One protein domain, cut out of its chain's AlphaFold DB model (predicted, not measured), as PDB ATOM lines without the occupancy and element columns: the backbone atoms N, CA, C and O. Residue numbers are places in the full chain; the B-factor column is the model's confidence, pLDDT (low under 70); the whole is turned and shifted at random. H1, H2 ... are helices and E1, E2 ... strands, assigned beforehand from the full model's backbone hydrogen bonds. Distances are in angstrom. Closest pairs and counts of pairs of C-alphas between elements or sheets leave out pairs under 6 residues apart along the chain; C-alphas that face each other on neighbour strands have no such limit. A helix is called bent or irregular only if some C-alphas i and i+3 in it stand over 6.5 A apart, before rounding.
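This is residues 18 to 111 and 155 to 175 of the 216 residues of an uncharacterized protein of Haloarculaceae archaeon HSR-Est (UniProt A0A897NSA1). You are looking at a long, twisted ribbon of three antiparallel strands, E1, E2 and E3, with H1 over one face and the first part of the long helix H5 over the other, while residues 167 to 175 stick out as a free arm. H2 lies off the sheet, and H3 and H4 only graze it. The printed part has 115 residues, with five named helices and three named strands in the order H1 H2 E1 H3 H4 E2 E3 H5; across the sheet the order is E1 E2 E3. The class is mixed, helices and strands, and the whole is loose, with a radius of gyration of the C-alphas of 18.1 A and spans of 58 by 29 by 20 A.

Start at H1, residues 18 to 25, which is on the sheet made by E1, residues 38 to 47, E2, residues 80 to 90, and E3, residues 97 to 107. Its height over the sheet is 8.3 A. It is over E2, only just not over E1 and E3 as well, and it runs slantwise to the strands, at 42 degrees to E2 on the local plane. Its closest C-alphas to E2 are those of Leu 21 and Ala 88, 5.8 A apart. H2, residues 28 to 33, meets H1 only through their link and is not on the sheet. Move on to E1, an edge strand antiparallel to E2 at 166 degrees; look for N 44 and O 84, 2.8 A apart and within hydrogen-bond range. Residues 45 to 46 of E1 also pair, antiparallel, with residues 55 to 56. H3, residues 59 to 63, only grazes the sheet with its residues 59 to 60; the closest C-alphas of H3 and E1 are those of Phe 59 and Val 45, 5.7 A apart. H4, residues 68 to 75, only grazes the sheet with its residues 71 to 75, and it is apart from H3. E2, the inner strand, forms a hairpin with E3, antiparallel at 163 degrees, with N 87 and O 99 within hydrogen-bond range at 2.8 A. H5, residues 156 to 174, is on the sheet at a height of 11.2 A. It is over E2 and E3 and runs along the strands, at 13 degrees to E2 on the local plane; its closest C-alphas to E3 are those of Asn 158 and Phe 99, 5.6 A apart. H1 and H5 lie on opposite faces, which gives three layers, helices on both faces of a sheet. In H1, H3, H4 and H5 every O i to N i+4 pair is within hydrogen-bond range; in H2 0 of 2 are, beside 2 of 3 O i to N i+3 pairs.

Find C-alpha 18 at (113.630, 202.209, 191.349), where H1 begins its 10.7 A. H2 spans 10.0 A and is irregular, with C-alphas 29 and 32 7.4 A apart. From C-alpha 38 at (102.804, 191.135, 197.092), E1 runs 30.8 A. H3 measures 5.9 A and H4 10.5 A. E2 then covers 33.5 A and E3 31.6 A. H5 runs 26.4 A to C-alpha 174 at (89.281, 198.072, 210.261).

The two C-alphas farthest apart are those of Glu 69 and Asn 175, at 59.8 A, and the outline is only just elongated. Residues 167 to 175, of which 167 to 174 belong to H5, stand free. Residues 112 to 154 are not printed, and C-alphas 111 and 155 are 24.3 A apart across this cut, in the link from E3 to H5. Of the links that are printed whole, E1 to H3 is long. The mean pLDDT of the printed part is 91.9, and residue 111 is under 70.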
ATOM      1  N   ASP A  18     115.043 201.867 191.523       94.56
ATOM      2  CA  ASP A  18     113.630 202.209 191.349       94.56
ATOM      3  C   ASP A  18     113.104 201.715 190.001       94.56
ATOM      4  O   ASP A  18     112.012 201.150 189.922       94.56
ATOM      5  N   LEU A  19     113.902 201.876 188.942       93.69
ATOM      6  CA  LEU A  19     113.550 201.392 187.609       93.69
ATOM      7  C   LEU A  19     113.519 199.859 187.561       93.69
ATOM      8  O   LEU A  19     112.586 199.298 186.991       93.69
ATOM      9  N   LEU A  20     114.503 199.186 188.172       93.69
ATOM     10  CA  LEU A  20     114.549 197.719 188.246       93.69
ATOM     11  C   LEU A  20     113.273 197.153 188.856       93.69
ATOM     12  O   LEU A  20     112.633 196.278 188.275       93.69
ATOM     13  N   LEU A  21     112.896 197.692 190.010       95.12
ATOM     14  CA  LEU A  21     111.748 197.241 190.776       95.12
ATOM     15  C   LEU A  21     110.417 197.602 190.110       95.12
ATOM     16  O   LEU A  21     109.516 196.766 190.052       95.12
ATOM     17  N   SER A  22     110.300 198.814 189.562       93.31
ATOM     18  CA  SER A  22     109.083 199.254 188.868       93.31
ATOM     19  C   SER A  22     108.813 198.415 187.617       93.31
ATOM     20  O   SER A  22     107.682 198.005 187.373       93.31
ATOM     21  N   GLU A  23     109.850 198.088 186.849       93.19
ATOM     22  CA  GLU A  23     109.717 197.248 185.656       93.19
ATOM     23  C   GLU A  23     109.478 195.779 186.016       93.19
ATOM     24  O   GLU A  23     108.676 195.097 185.371       93.19
ATOM     25  N   ALA A  24     110.133 195.283 187.071       93.12
ATOM     26  CA  ALA A  24     109.942 193.927 187.565       93.12
ATOM     27  C   ALA A  24     108.494 193.691 188.012       93.12
ATOM     28  O   ALA A  24     107.854 192.750 187.550       93.12
ATOM     29  N   ILE A  25     107.925 194.573 188.835       91.69
ATOM     30  CA  ILE A  25     106.567 194.384 189.364       91.69
ATOM     31  C   ILE A  25     105.479 194.529 188.284       91.69
ATOM     32  O   ILE A  25     104.374 193.995 188.407       91.69
ATOM     33  N   GLN A  26     105.790 195.209 187.178       89.56
ATOM     34  CA  GLN A  26     104.901 195.334 186.026       89.56
ATOM     35  C   GLN A  26     104.923 194.110 185.098       89.56
ATOM     36  O   GLN A  26     104.058 193.998 184.227       89.56
ATOM     37  N   ARG A  27     105.834 193.146 185.291       89.88
ATOM     38  CA  ARG A  27     105.916 191.938 184.454       89.88
ATOM     39  C   ARG A  27     104.618 191.127 184.478       89.88
ATOM     40  O   ARG A  27     103.999 190.934 185.518       89.88
ATOM     41  N   LYS A  28     104.277 190.552 183.322       87.94
ATOM     42  CA  LYS A  28     103.071 189.725 183.128       87.94
ATOM     43  C   LYS A  28     102.992 188.492 184.026       87.94
ATOM     44  O   LYS A  28     101.908 187.986 184.274       87.94
ATOM     45  N   ILE A  29     104.127 188.000 184.523       85.44
ATOM     46  CA  ILE A  29     104.157 186.855 185.447       85.44
ATOM     47  C   ILE A  29     103.368 187.119 186.738       85.44
ATOM     48  O   ILE A  29     102.905 186.182 187.375       85.44
ATOM     49  N   PHE A  30     103.183 188.391 187.095       89.75
ATOM     50  CA  PHE A  30     102.428 188.802 188.269       89.75
ATOM     51  C   PHE A  30     100.938 189.041 187.977       89.75
ATOM     52  O   PHE A  30     100.206 189.385 188.900       89.75
ATOM     53  N   ASP A  31     100.464 188.870 186.735       90.50
ATOM     54  CA  ASP A  31      99.088 189.217 186.341       90.50
ATOM     55  C   ASP A  31      98.034 188.449 187.155       90.50
ATOM     56  O   ASP A  31      97.058 189.053 187.603       90.50
ATOM     57  N   ASP A  32      98.280 187.168 187.446       90.44
ATOM     58  CA  ASP A  32      97.368 186.314 188.221       90.44
ATOM     59  C   ASP A  32      97.202 186.758 189.683       90.44
ATOM     60  O   ASP A  32      96.231 186.379 190.340       90.44
ATOM     61  N   ILE A  33      98.131 187.566 190.204       90.25
ATOM     62  CA  ILE A  33      98.079 188.086 191.578       90.25
ATOM     63  C   ILE A  33      98.121 189.611 191.657       90.25
ATOM     64  O   ILE A  33      98.283 190.167 192.746       90.25
ATOM     65  N   ARG A  34      97.991 190.305 190.524       90.69
ATOM     66  CA  ARG A  34      98.119 191.768 190.446       90.69
ATOM     67  C   ARG A  34      97.089 192.492 191.312       90.69
ATOM     68  O   ARG A  34      97.342 193.588 191.802       90.69
ATOM     69  N   ASN A  35      95.957 191.839 191.556       91.75
ATOM     70  CA  ASN A  35      94.895 192.279 192.456       91.75
ATOM     71  C   ASN A  35      95.133 191.915 193.939       91.75
ATOM     72  O   ASN A  35      94.211 192.015 194.748       91.75
ATOM     73  N   THR A  36      96.344 191.498 194.318       91.06
ATOM     74  CA  THR A  36      96.718 191.171 195.702       91.06
ATOM     75  C   THR A  36      97.913 191.994 196.179       91.06
ATOM     76  O   THR A  36      98.646 192.576 195.383       91.06
ATOM     77  N   PHE A  37      98.141 192.025 197.494       91.31
ATOM     78  CA  PHE A  37      99.394 192.543 198.038       91.31
ATOM     79  C   PHE A  37     100.502 191.510 197.853       91.31
ATOM     80  O   PHE A  37     100.419 190.400 198.381       91.31
ATOM     81  N   PHE A  38     101.568 191.903 197.168       92.88
ATOM     82  CA  PHE A  38     102.804 191.135 197.092       92.88
ATOM     83  C   PHE A  38     103.995 192.082 197.068       92.88
ATOM     84  O   PHE A  38     103.843 193.276 196.816       92.88
ATOM     85  N   MET A  39     105.179 191.554 197.354       94.12
ATOM     86  CA  MET A  39     106.406 192.332 197.300       94.12
ATOM     87  C   MET A  39     107.488 191.589 196.532       94.12
ATOM     88  O   MET A  39     107.526 190.358 196.548       94.12
ATOM     89  N   ILE A  40     108.362 192.353 195.891       94.38
ATOM     90  CA  ILE A  40     109.609 191.867 195.301       94.38
ATOM     91  C   ILE A  40     110.778 192.611 195.942       94.38
ATOM     92  O   ILE A  40     110.636 193.766 196.348       94.38
ATOM     93  N   GLU A  41     111.914 191.939 196.053       94.31
ATOM     94  CA  GLU A  41     113.136 192.463 196.660       94.31
ATOM     95  C   GLU A  41     114.269 192.400 195.650       94.31
ATOM     96  O   GLU A  41     114.321 191.464 194.852       94.31
ATOM     97  N   GLN A  42     115.153 193.393 195.697       94.12
ATOM     98  CA  GLN A  42     116.383 193.404 194.924       94.12
ATOM     99  C   GLN A  42     117.538 193.942 195.761       94.12
ATOM    100  O   GLN A  42     117.420 194.973 196.429       94.12
ATOM    101  N   THR A  43     118.684 193.273 195.657       93.38
ATOM    102  CA  THR A  43     119.936 193.683 196.294       93.38
ATOM    103  C   THR A  43     121.020 193.897 195.239       93.38
ATOM    104  O   THR A  43     121.309 193.012 194.437       93.38
ATOM    105  N   SER A  44     121.669 195.056 195.295       93.94
ATOM    106  CA  SER A  44     122.823 195.425 194.476       93.94
ATOM    107  C   SER A  44     124.030 195.695 195.367       93.94
ATOM    108  O   SER A  44     123.893 196.245 196.459       93.94
ATOM    109  N   VAL A  45     125.232 195.348 194.904       94.00
ATOM    110  CA  VAL A  45     126.476 195.640 195.632       94.00
ATOM    111  C   VAL A  45     127.435 196.396 194.729       94.00
ATOM    112  O   VAL A  45     127.683 196.005 193.592       94.00
ATOM    113  N   PHE A  46     127.996 197.475 195.255       94.88
ATOM    114  CA  PHE A  46     128.918 198.369 194.569       94.88
ATOM    115  C   PHE A  46     130.258 198.384 195.291       94.88
ATOM    116  O   PHE A  46     130.299 198.458 196.522       94.88
ATOM    117  N   PHE A  47     131.349 198.347 194.530       94.50
ATOM    118  CA  PHE A  47     132.704 198.339 195.073       94.50
ATOM    119  C   PHE A  47     133.485 199.579 194.673       94.50
ATOM    120  O   PHE A  47     133.663 199.848 193.489       94.50
ATOM    121  N   ASP A  48     134.061 200.264 195.658       95.00
ATOM    122  CA  ASP A  48     134.874 201.461 195.429       95.00
ATOM    123  C   ASP A  48     136.184 201.120 194.681       95.00
ATOM    124  O   ASP A  48     136.804 201.979 194.057       95.00
ATOM    125  N   ALA A  49     136.615 199.850 194.705       93.12
ATOM    126  CA  ALA A  49     137.741 199.337 193.916       93.12
ATOM    127  C   ALA A  49     137.452 199.209 192.406       93.12
ATOM    128  O   ALA A  49     138.330 198.783 191.644       93.12
ATOM    129  N   MET A  50     136.223 199.466 191.959       90.44
ATOM    130  CA  MET A  50     135.834 199.378 190.554       90.44
ATOM    131  C   MET A  50     135.730 200.775 189.942       90.44
ATOM    132  O   MET A  50     135.194 201.695 190.546       90.44
ATOM    133  N   ASP A  51     136.237 200.921 188.715       77.81
ATOM    134  CA  ASP A  51     136.231 202.203 187.990       77.81
ATOM    135  C   ASP A  51     134.825 202.597 187.490       77.81
ATOM    136  O   ASP A  51     134.596 203.726 187.059       77.81
ATOM    137  N   SER A  52     133.874 201.660 187.535       77.56
ATOM    138  CA  SER A  52     132.461 201.845 187.203       77.56
ATOM    139  C   SER A  52     131.577 201.554 188.419       77.56
ATOM    140  O   SER A  52     132.052 201.049 189.434       77.56
ATOM    141  N   ARG A  53     130.261 201.781 188.299       73.56
ATOM    142  CA  ARG A  53     129.243 201.357 189.284       73.56
ATOM    143  C   ARG A  53     129.091 199.821 189.394       73.56
ATOM    144  O   ARG A  53     128.028 199.320 189.720       73.56
ATOM    145  N   GLY A  54     130.121 199.040 189.087       77.81
ATOM    146  CA  GLY A  54     130.061 197.584 189.171       77.81
ATOM    147  C   GLY A  54     130.191 197.049 190.607       77.81
ATOM    148  O   GLY A  54     130.719 197.742 191.482       77.81
ATOM    149  N   PRO A  55     129.778 195.790 190.846       89.69
ATOM    150  CA  PRO A  55     129.009 194.913 189.951       89.69
ATOM    151  C   PRO A  55     127.485 195.157 189.975       89.69
ATOM    152  O   PRO A  55     126.773 194.572 189.156       89.69
ATOM    153  N   GLY A  56     126.984 195.997 190.883       92.00
ATOM    154  CA  GLY A  56     125.567 196.332 191.014       92.00
ATOM    155  C   GLY A  56     124.710 195.087 191.251       92.00
ATOM    156  O   GLY A  56     125.053 194.227 192.064       92.00
ATOM    157  N   GLN A  57     123.617 194.960 190.502       89.88
ATOM    158  CA  GLN A  57     122.708 193.808 190.567       89.88
ATOM    159  C   GLN A  57     123.333 192.476 190.120       89.88
ATOM    160  O   GLN A  57     122.857 191.401 190.470       89.88
ATOM    161  N   TYR A  58     124.436 192.513 189.365       89.81
ATOM    162  CA  TYR A  58     125.139 191.301 188.924       89.81
ATOM    163  C   TYR A  58     126.147 190.796 189.948       89.81
ATOM    164  O   TYR A  58     126.961 189.926 189.629       89.81
ATOM    165  N   PHE A  59     126.106 191.352 191.158       90.81
ATOM    166  CA  PHE A  59     127.041 191.078 192.229       90.81
ATOM    167  C   PHE A  59     127.333 189.586 192.404       90.81
ATOM    168  O   PHE A  59     128.493 189.209 192.291       90.81
ATOM    169  N   LYS A  60     126.308 188.744 192.585       87.88
ATOM    170  CA  LYS A  60     126.496 187.304 192.843       87.88
ATOM    171  C   LYS A  60     127.292 186.624 191.734       87.88
ATOM    172  O   LYS A  60     128.361 186.079 191.968       87.88
ATOM    173  N   LYS A  61     126.841 186.789 190.487       88.94
ATOM    174  CA  LYS A  61     127.529 186.230 189.318       88.94
ATOM    175  C   LYS A  61     128.956 186.760 189.185       88.94
ATOM    176  O   LYS A  61     129.836 186.031 188.746       88.94
ATOM    177  N   TRP A  62     129.188 188.035 189.490       91.62
ATOM    178  CA  TRP A  62     130.533 188.599 189.456       91.62
ATOM    179  C   TRP A  62     131.417 188.000 190.553       91.62
ATOM    180  O   TRP A  62     132.543 187.606 190.251       91.62
ATOM    181  N   TRP A  63     130.904 187.910 191.781       90.38
ATOM    182  CA  TRP A  63     131.597 187.409 192.964       90.38
ATOM    183  C   TRP A  63     132.038 185.955 192.784       90.38
ATOM    184  O   TRP A  63     133.224 185.665 192.910       90.38
ATOM    185  N   ASP A  64     131.128 185.093 192.321       88.81
ATOM    186  CA  ASP A  64     131.363 183.657 192.108       88.81
ATOM    187  C   ASP A  64     132.445 183.355 191.053       88.81
ATOM    188  O   ASP A  64     132.922 182.228 190.934       88.81
ATOM    189  N   THR A  65     132.839 184.349 190.248       89.81
ATOM    190  CA  THR A  65     133.884 184.195 189.218       89.81
ATOM    191  C   THR A  65     135.284 184.572 189.694       89.81
ATOM    192  O   THR A  65     136.213 184.550 188.882       89.81
ATOM    193  N   LYS A  66     135.457 184.991 190.954       90.38
ATOM    194  CA  LYS A  66     136.739 185.481 191.487       90.38
ATOM    195  C   LYS A  66     137.370 184.472 192.431       90.38
ATOM    196  O   LYS A  66     136.671 183.825 193.200       90.38
ATOM    197  N   SER A  67     138.698 184.367 192.380       89.75
ATOM    198  CA  SER A  67     139.449 183.658 193.418       89.75
ATOM    199  C   SER A  67     139.688 184.564 194.627       89.75
ATOM    200  O   SER A  67     139.640 185.795 194.524       89.75
ATOM    201  N   ASP A  68     140.012 183.962 195.768       87.31
ATOM    202  CA  ASP A  68     140.375 184.697 196.980       87.31
ATOM    203  C   ASP A  68     141.572 185.633 196.761       87.31
ATOM    204  O   ASP A  68     141.597 186.745 197.291       87.31
ATOM    205  N   GLU A  69     142.569 185.215 195.975       90.06
ATOM    206  CA  GLU A  69     143.737 186.038 195.645       90.06
ATOM    207  C   GLU A  69     143.353 187.262 194.811       90.06
ATOM    208  O   GLU A  69     143.838 188.363 195.084       90.06
ATOM    209  N   ASP A  70     142.458 187.088 193.835       91.00
ATOM    210  CA  ASP A  70     141.947 188.185 193.012       91.00
ATOM    211  C   ASP A  70     141.188 189.199 193.870       91.00
ATOM    212  O   ASP A  70     141.411 190.408 193.751       91.00
ATOM    213  N   LEU A  71     140.318 188.719 194.766       90.44
ATOM    214  CA  LEU A  71     139.570 189.566 195.694       90.44
ATOM    215  C   LEU A  71     140.522 190.307 196.647       90.44
ATOM    216  O   LEU A  71     140.427 191.530 196.778       90.44
ATOM    217  N   LYS A  72     141.504 189.615 197.242       90.56
ATOM    218  CA  LYS A  72     142.542 190.226 198.093       90.56
ATOM    219  C   LYS A  72     143.298 191.325 197.361       90.56
ATOM    220  O   LYS A  72     143.419 192.439 197.874       90.56
ATOM    221  N   LEU A  73     143.767 191.047 196.147       91.88
ATOM    222  CA  LEU A  73     144.478 192.031 195.341       91.88
ATOM    223  C   LEU A  73     143.587 193.242 195.041       91.88
ATOM    224  O   LEU A  73     144.019 194.382 195.238       91.88
ATOM    225  N   LYS A  74     142.341 192.999 194.615       91.88
ATOM    226  CA  LYS A  74     141.371 194.034 194.237       91.88
ATOM    227  C   LYS A  74     141.046 194.976 195.399       91.88
ATOM    228  O   LYS A  74     141.057 196.191 195.210       91.88
ATOM    229  N   PHE A  75     140.798 194.432 196.589       92.81
ATOM    230  CA  PHE A  75     140.332 195.203 197.747       92.81
ATOM    231  C   PHE A  75     141.449 195.708 198.670       92.81
ATOM    232  O   PHE A  75     141.185 196.566 199.506       92.81
ATOM    233  N   SER A  76     142.703 195.279 198.475       90.88
ATOM    234  CA  SER A  76     143.861 195.724 199.276       90.88
ATOM    235  C   SER A  76     144.061 197.246 199.324       90.88
ATOM    236  O   SER A  76     144.549 197.781 200.318       90.88
ATOM    237  N   ARG A  77     143.701 197.959 198.248       88.56
ATOM    238  CA  ARG A  77     143.886 199.418 198.133       88.56
ATOM    239  C   ARG A  77     142.628 200.212 198.443       88.56
ATOM    240  O   ARG A  77     142.727 201.299 199.004       88.56
ATOM    241  N   ASN A  78     141.471 199.700 198.036       93.75
ATOM    242  CA  ASN A  78     140.198 200.383 198.209       93.75
ATOM    243  C   ASN A  78     139.112 199.377 198.614       93.75
ATOM    244  O   ASN A  78     138.379 198.882 197.760       93.75
ATOM    245  N   PRO A  79     139.015 199.033 199.906       94.50
ATOM    246  CA  PRO A  79     138.091 198.004 200.363       94.50
ATOM    247  C   PRO A  79     136.645 198.503 200.459       94.50
ATOM    248  O   PRO A  79     135.791 197.753 200.917       94.50
ATOM    249  N   GLY A  80     136.349 199.758 200.112       96.25
ATOM    250  CA  GLY A  80     135.017 200.330 200.274       96.25
ATOM    251  C   GLY A  80     133.950 199.573 199.480       96.25
ATOM    252  O   GLY A  80     134.161 199.176 198.331       96.25
ATOM    253  N   ALA A  81     132.805 199.351 200.119       95.81
ATOM    254  CA  ALA A  81     131.673 198.662 199.524       95.81
ATOM    255  C   ALA A  81     130.355 199.298 199.972       95.81
ATOM    256  O   ALA A  81     130.218 199.776 201.102       95.81
ATOM    257  N   THR A  82     129.371 199.276 199.083       96.25
ATOM    258  CA  THR A  82     128.027 199.785 199.334       96.25
ATOM    259  C   THR A  82     127.006 198.749 198.892       96.25
ATOM    260  O   THR A  82     126.989 198.362 197.729       96.25
ATOM    261  N   ILE A  83     126.153 198.316 199.816       95.44
ATOM    262  CA  ILE A  83     124.997 197.469 199.527       95.44
ATOM    263  C   ILE A  83     123.787 198.382 199.369       95.44
ATOM    264  O   ILE A  83     123.497 199.187 200.255       95.44
ATOM    265  N   GLU A  84     123.074 198.252 198.265       96.19
ATOM    266  CA  GLU A  84     121.779 198.879 198.040       96.19
ATOM    267  C   GLU A  84     120.709 197.790 198.064       96.19
ATOM    268  O   GLU A  84     120.823 196.796 197.353       96.19
ATOM    269  N   SER A  85     119.674 197.971 198.879       96.44
ATOM    270  CA  SER A  85     118.492 197.110 198.868       96.44
ATOM    271  C   SER A  85     117.271 197.925 198.522       96.44
ATOM    272  O   SER A  85     117.083 199.039 199.021       96.44
ATOM    273  N   GLY A  86     116.431 197.336 197.686       97.31
ATOM    274  CA  GLY A  86     115.142 197.868 197.327       97.31
ATOM    275  C   GLY A  86     114.037 196.834 197.523       97.31
ATOM    276  O   GLY A  86     114.229 195.638 197.311       97.31
ATOM    277  N   LEU A  87     112.865 197.313 197.923       97.50
ATOM    278  CA  LEU A  87     111.626 196.549 197.969       97.50
ATOM    279  C   LEU A  87     110.552 197.290 197.178       97.50
ATOM    280  O   LEU A  87     110.348 198.487 197.384       97.50
ATOM    281  N   ALA A  88     109.836 196.567 196.325       96.62
ATOM    282  CA  ALA A  88     108.611 197.052 195.702       96.62
ATOM    283  C   ALA A  88     107.416 196.378 196.364       96.62
ATOM    284  O   ALA A  88     107.380 195.151 196.449       96.62
ATOM    285  N   LEU A  89     106.429 197.158 196.794       96.12
ATOM    286  CA  LEU A  89     105.150 196.666 197.294       96.12
ATOM    287  C   LEU A  89     104.068 196.922 196.243       96.12
ATOM    288  O   LEU A  89     103.757 198.076 195.945       96.12
ATOM    289  N   ASN A  90     103.467 195.851 195.721       95.44
ATOM    290  CA  ASN A  90     102.266 195.947 194.903       95.44
ATOM    291  C   ASN A  90     101.069 196.255 195.794       95.44
ATOM    292  O   ASN A  90     100.826 195.571 196.794       95.44
ATOM    293  N   ILE A  91     100.298 197.250 195.379       93.38
ATOM    294  CA  ILE A  91      99.013 197.582 195.967       93.38
ATOM    295  C   ILE A  91      97.999 197.500 194.828       93.38
ATOM    296  O   ILE A  91      98.214 198.143 193.800       93.38
ATOM    297  N   PRO A  92      96.914 196.721 194.976       91.38
ATOM    298  CA  PRO A  92      95.900 196.610 193.934       91.38
ATOM    299  C   PRO A  92      95.400 197.985 193.482       91.38
ATOM    300  O   PRO A  92      95.138 198.844 194.319       91.38
ATOM    301  N   ASP A  93      95.277 198.168 192.166       89.94
ATOM    302  CA  ASP A  93      94.776 199.390 191.518       89.94
ATOM    303  C   ASP A  93      95.613 200.668 191.752       89.94
ATOM    304  O   ASP A  93      95.151 201.778 191.479       89.94
ATOM    305  N   HIS A  94      96.860 200.525 192.211       91.06
ATOM    306  CA  HIS A  94      97.785 201.633 192.450       91.06
ATOM    307  C   HIS A  94      99.183 201.352 191.890       91.06
ATOM    308  O   HIS A  94      99.573 200.203 191.675       91.06
ATOM    309  N   ASP A  95      99.956 202.421 191.688       91.69
ATOM    310  CA  ASP A  95     101.379 202.299 191.387       91.69
ATOM    311  C   ASP A  95     102.124 201.640 192.560       91.69
ATOM    312  O   ASP A  95     101.770 201.850 193.729       91.69
ATOM    313  N   PRO A  96     103.166 200.842 192.273       93.81
ATOM    314  CA  PRO A  96     103.939 200.174 193.305       93.81
ATOM    315  C   PRO A  96     104.646 201.188 194.206       93.81
ATOM    316  O   PRO A  96     105.225 202.170 193.738       93.81
ATOM    317  N   LEU A  97     104.665 200.913 195.508       96.00
ATOM    318  CA  LEU A  97     105.497 201.678 196.432       96.00
ATOM    319  C   LEU A  97     106.905 201.099 196.438       96.00
ATOM    320  O   LEU A  97     107.087 199.923 196.753       96.00
ATOM    321  N   ILE A  98     107.889 201.936 196.117       96.94
ATOM    322  CA  ILE A  98     109.299 201.561 196.122       96.94
ATOM    323  C   ILE A  98     109.969 202.101 197.385       96.94
ATOM    324  O   ILE A  98     109.859 203.281 197.716       96.94
ATOM    325  N   PHE A  99     110.681 201.224 198.085       97.50
ATOM    326  CA  PHE A  99     111.469 201.551 199.265       97.50
ATOM    327  C   PHE A  99     112.912 201.147 199.023       97.50
ATOM    328  O   PHE A  99     113.181 199.970 198.802       97.50
ATOM    329  N   THR A 100     113.834 202.101 199.106       97.31
ATOM    330  CA  THR A 100     115.268 201.837 198.986       97.31
ATOM    331  C   THR A 100     116.010 202.198 200.268       97.31
ATOM    332  O   THR A 100     115.619 203.089 201.037       97.31
ATOM    333  N   ASN A 101     117.101 201.474 200.501       97.75
ATOM    334  CA  ASN A 101     118.037 201.722 201.580       97.75
ATOM    335  C   ASN A 101     119.458 201.365 201.140       97.75
ATOM    336  O   ASN A 101     119.673 200.515 200.276       97.75
ATOM    337  N   THR A 102     120.438 202.000 201.773       96.88
ATOM    338  CA  THR A 102     121.847 201.784 201.468       96.88
ATOM    339  C   THR A 102     122.638 201.537 202.744       96.88
ATOM    340  O   THR A 102     122.573 202.325 203.686       96.88
ATOM    341  N   GLN A 103     123.459 200.491 202.742       97.44
ATOM    342  CA  GLN A 103     124.406 200.182 203.803       97.44
ATOM    343  C   GLN A 103     125.831 200.273 203.269       97.44
ATOM    344  O   GLN A 103     126.263 199.492 202.423       97.44
ATOM    345  N   LYS A 104     126.590 201.232 203.798       97.81
ATOM    346  CA  LYS A 104     128.023 201.355 203.504       97.81
ATOM    347  C   LYS A 104     128.829 200.414 204.387       97.81
ATOM    348  O   LYS A 104     128.419 200.111 205.507       97.81
ATOM    349  N   GLY A 105     130.003 200.025 203.922       96.94
ATOM    350  CA  GLY A 105     130.929 199.189 204.665       96.94
ATOM    351  C   GLY A 105     132.251 199.031 203.938       96.94
ATOM    352  O   GLY A 105     132.636 199.869 203.119       96.94
ATOM    353  N   LYS A 106     132.957 197.959 204.271       95.56
ATOM    354  CA  LYS A 106     134.220 197.595 203.643       95.56
ATOM    355  C   LYS A 106     134.366 196.083 203.541       95.56
ATOM    356  O   LYS A 106     133.821 195.354 204.365       95.56
ATOM    357  N   ILE A 107     135.146 195.644 202.566       93.69
ATOM    358  CA  ILE A 107     135.593 194.267 202.400       93.69
ATOM    359  C   ILE A 107     136.825 194.042 203.268       93.69
ATOM    360  O   ILE A 107     137.803 194.785 203.194       93.69
ATOM    361  N   ASN A 108     136.757 193.026 204.113       90.75
ATOM    362  CA  ASN A 108     137.816 192.599 205.002       90.75
ATOM    363  C   ASN A 108     138.261 191.189 204.602       90.75
ATOM    364  O   ASN A 108     137.558 190.217 204.860       90.75
ATOM    365  N   MET A 109     139.426 191.096 203.961       84.31
ATOM    366  CA  MET A 109     139.995 189.826 203.491       84.31
ATOM    367  C   MET A 109     141.011 189.214 204.470       84.31
ATOM    368  O   MET A 109     141.501 188.113 204.220       84.31
ATOM    369  N   ASP A 110     141.334 189.926 205.557       71.00
ATOM    370  CA  ASP A 110     142.374 189.559 206.531       71.00
ATOM    371  C   ASP A 110     141.785 189.011 207.850       71.00
ATOM    372  O   ASP A 110     142.522 188.743 208.800       71.00
ATOM    373  N   GLY A 111     140.456 188.880 207.941       59.94
ATOM    374  CA  GLY A 111     139.752 188.439 209.149       59.94
ATOM    375  C   GLY A 111     139.868 186.935 209.426       59.94
ATOM    376  O   GLY A 111     139.929 186.119 208.507       59.94
ATOM    377  N   ARG A 155     118.382 195.504 204.659       94.81
ATOM    378  CA  ARG A 155     116.977 195.314 204.258       94.81
ATOM    379  C   ARG A 155     115.996 195.766 205.329       94.81
ATOM    380  O   ARG A 155     114.868 196.137 205.003       94.81
ATOM    381  N   LYS A 156     116.396 195.724 206.606       95.25
ATOM    382  CA  LYS A 156     115.499 195.957 207.746       95.25
ATOM    383  C   LYS A 156     114.727 197.280 207.631       95.25
ATOM    384  O   LYS A 156     113.508 197.229 207.775       95.25
ATOM    385  N   PRO A 157     115.347 198.429 207.285       96.62
ATOM    386  CA  PRO A 157     114.604 199.683 207.147       96.62
ATOM    387  C   PRO A 157     113.491 199.633 206.093       96.62
ATOM    388  O   PRO A 157     112.443 200.247 206.278       96.62
ATOM    389  N   ASN A 158     113.689 198.894 204.998       97.31
ATOM    390  CA  ASN A 158     112.671 198.753 203.958       97.31
ATOM    391  C   ASN A 158     111.512 197.864 204.440       97.31
ATOM    392  O   ASN A 158     110.349 198.203 204.225       97.31
ATOM    393  N   PHE A 159     111.811 196.766 205.143       95.88
ATOM    394  CA  PHE A 159     110.781 195.909 205.736       95.88
ATOM    395  C   PHE A 159     109.977 196.620 206.828       95.88
ATOM    396  O   PHE A 159     108.756 196.473 206.861       95.88
ATOM    397  N   ASP A 160     110.627 197.416 207.681       96.25
ATOM    398  CA  ASP A 160     109.944 198.212 208.705       96.25
ATOM    399  C   ASP A 160     108.926 199.166 208.056       96.25
ATOM    400  O   ASP A 160     107.754 199.166 208.431       96.25
ATOM    401  N   ARG A 161     109.327 199.880 206.993       96.88
ATOM    402  CA  ARG A 161     108.442 200.781 206.230       96.88
ATOM    403  C   ARG A 161     107.271 200.056 205.564       96.88
ATOM    404  O   ARG A 161     106.163 200.589 205.514       96.88
ATOM    405  N   ILE A 162     107.482 198.839 205.058       94.69
ATOM    406  CA  ILE A 162     106.392 198.015 204.507       94.69
ATOM    407  C   ILE A 162     105.415 197.602 205.607       94.69
ATOM    408  O   ILE A 162     104.203 197.708 205.417       94.69
ATOM    409  N   CYS A 163     105.919 197.152 206.757       94.56
ATOM    410  CA  CYS A 163     105.086 196.785 207.899       94.56
ATOM    411  C   CYS A 163     104.249 197.972 208.388       94.56
ATOM    412  O   CYS A 163     103.050 197.811 208.623       94.56
ATOM    413  N   GLU A 164     104.851 199.159 208.483       95.94
ATOM    414  CA  GLU A 164     104.151 200.409 208.797       95.94
ATOM    415  C   GLU A 164     103.034 200.675 207.784       95.94
ATOM    416  O   GLU A 164     101.872 200.819 208.166       95.94
ATOM    417  N   ARG A 165     103.347 200.625 206.484       94.69
ATOM    418  CA  ARG A 165     102.379 200.891 205.413       94.69
ATOM    419  C   ARG A 165     101.207 199.906 205.396       94.69
ATOM    420  O   ARG A 165     100.051 200.305 205.267       94.69
ATOM    421  N   ILE A 166     101.477 198.612 205.557       92.38
ATOM    422  CA  ILE A 166     100.431 197.582 205.660       92.38
ATOM    423  C   ILE A 166      99.595 197.790 206.934       92.38
ATOM    424  O   ILE A 166      98.376 197.579 206.922       92.38
ATOM    425  N   GLY A 167     100.226 198.222 208.029       94.00
ATOM    426  CA  GLY A 167      99.558 198.581 209.279       94.00
ATOM    427  C   GLY A 167      98.602 199.766 209.128       94.00
ATOM    428  O   GLY A 167      97.474 199.711 209.632       94.00
ATOM    429  N   GLU A 168      98.998 200.798 208.381       92.38
ATOM    430  CA  GLU A 168      98.144 201.937 208.023       92.38
ATOM    431  C   GLU A 168      96.904 201.473 207.247       92.38
ATOM    432  O   GLU A 168      95.777 201.754 207.661       92.38
ATOM    433  N   TYR A 169      97.082 200.684 206.179       90.81
ATOM    434  CA  TYR A 169      95.961 200.149 205.392       90.81
ATOM    435  C   TYR A 169      95.028 199.273 206.225       90.81
ATOM    436  O   TYR A 169      93.805 199.423 206.170       90.81
ATOM    437  N   SER A 170      95.595 198.405 207.062       91.19
ATOM    438  CA  SER A 170      94.820 197.563 207.976       91.19
ATOM    439  C   SER A 170      93.985 198.400 208.949       91.19
ATOM    440  O   SER A 170      92.840 198.051 209.246       91.19
ATOM    441  N   SER A 171      94.534 199.520 209.426       91.94
ATOM    442  CA  SER A 171      93.855 200.440 210.338       91.94
ATOM    443  C   SER A 171      92.732 201.210 209.645       91.94
ATOM    444  O   SER A 171      91.644 201.318 210.212       91.94
ATOM    445  N   ILE A 172      92.948 201.683 208.415       90.62
ATOM    446  CA  ILE A 172      91.923 202.350 207.594       90.62
ATOM    447  C   ILE A 172      90.736 201.412 207.358       90.62
ATOM    448  O   ILE A 172      89.594 201.777 207.645       90.62
ATOM    449  N   ILE A 173      91.009 200.179 206.920       88.62
ATOM    450  CA  ILE A 173      89.978 199.173 206.629       88.62
ATOM    451  C   ILE A 173      89.205 198.808 207.900       88.62
ATOM    452  O   ILE A 173      87.974 198.830 207.909       88.62
ATOM    453  N   ARG A 174      89.909 198.497 208.998       91.94
ATOM    454  CA  ARG A 174      89.281 198.072 210.261       91.94
ATOM    455  C   ARG A 174      88.390 199.159 210.857       91.94
ATOM    456  O   ARG A 174      87.303 198.850 211.341       91.94
ATOM    457  N   ASN A 175      88.849 200.406 210.825       93.06
ATOM    458  CA  ASN A 175      88.118 201.537 211.393       93.06
ATOM    459  C   ASN A 175      87.125 202.164 210.403       93.06
ATOM    460  O   ASN A 175      86.459 203.131 210.761       93.06
TER     461      ASN A 175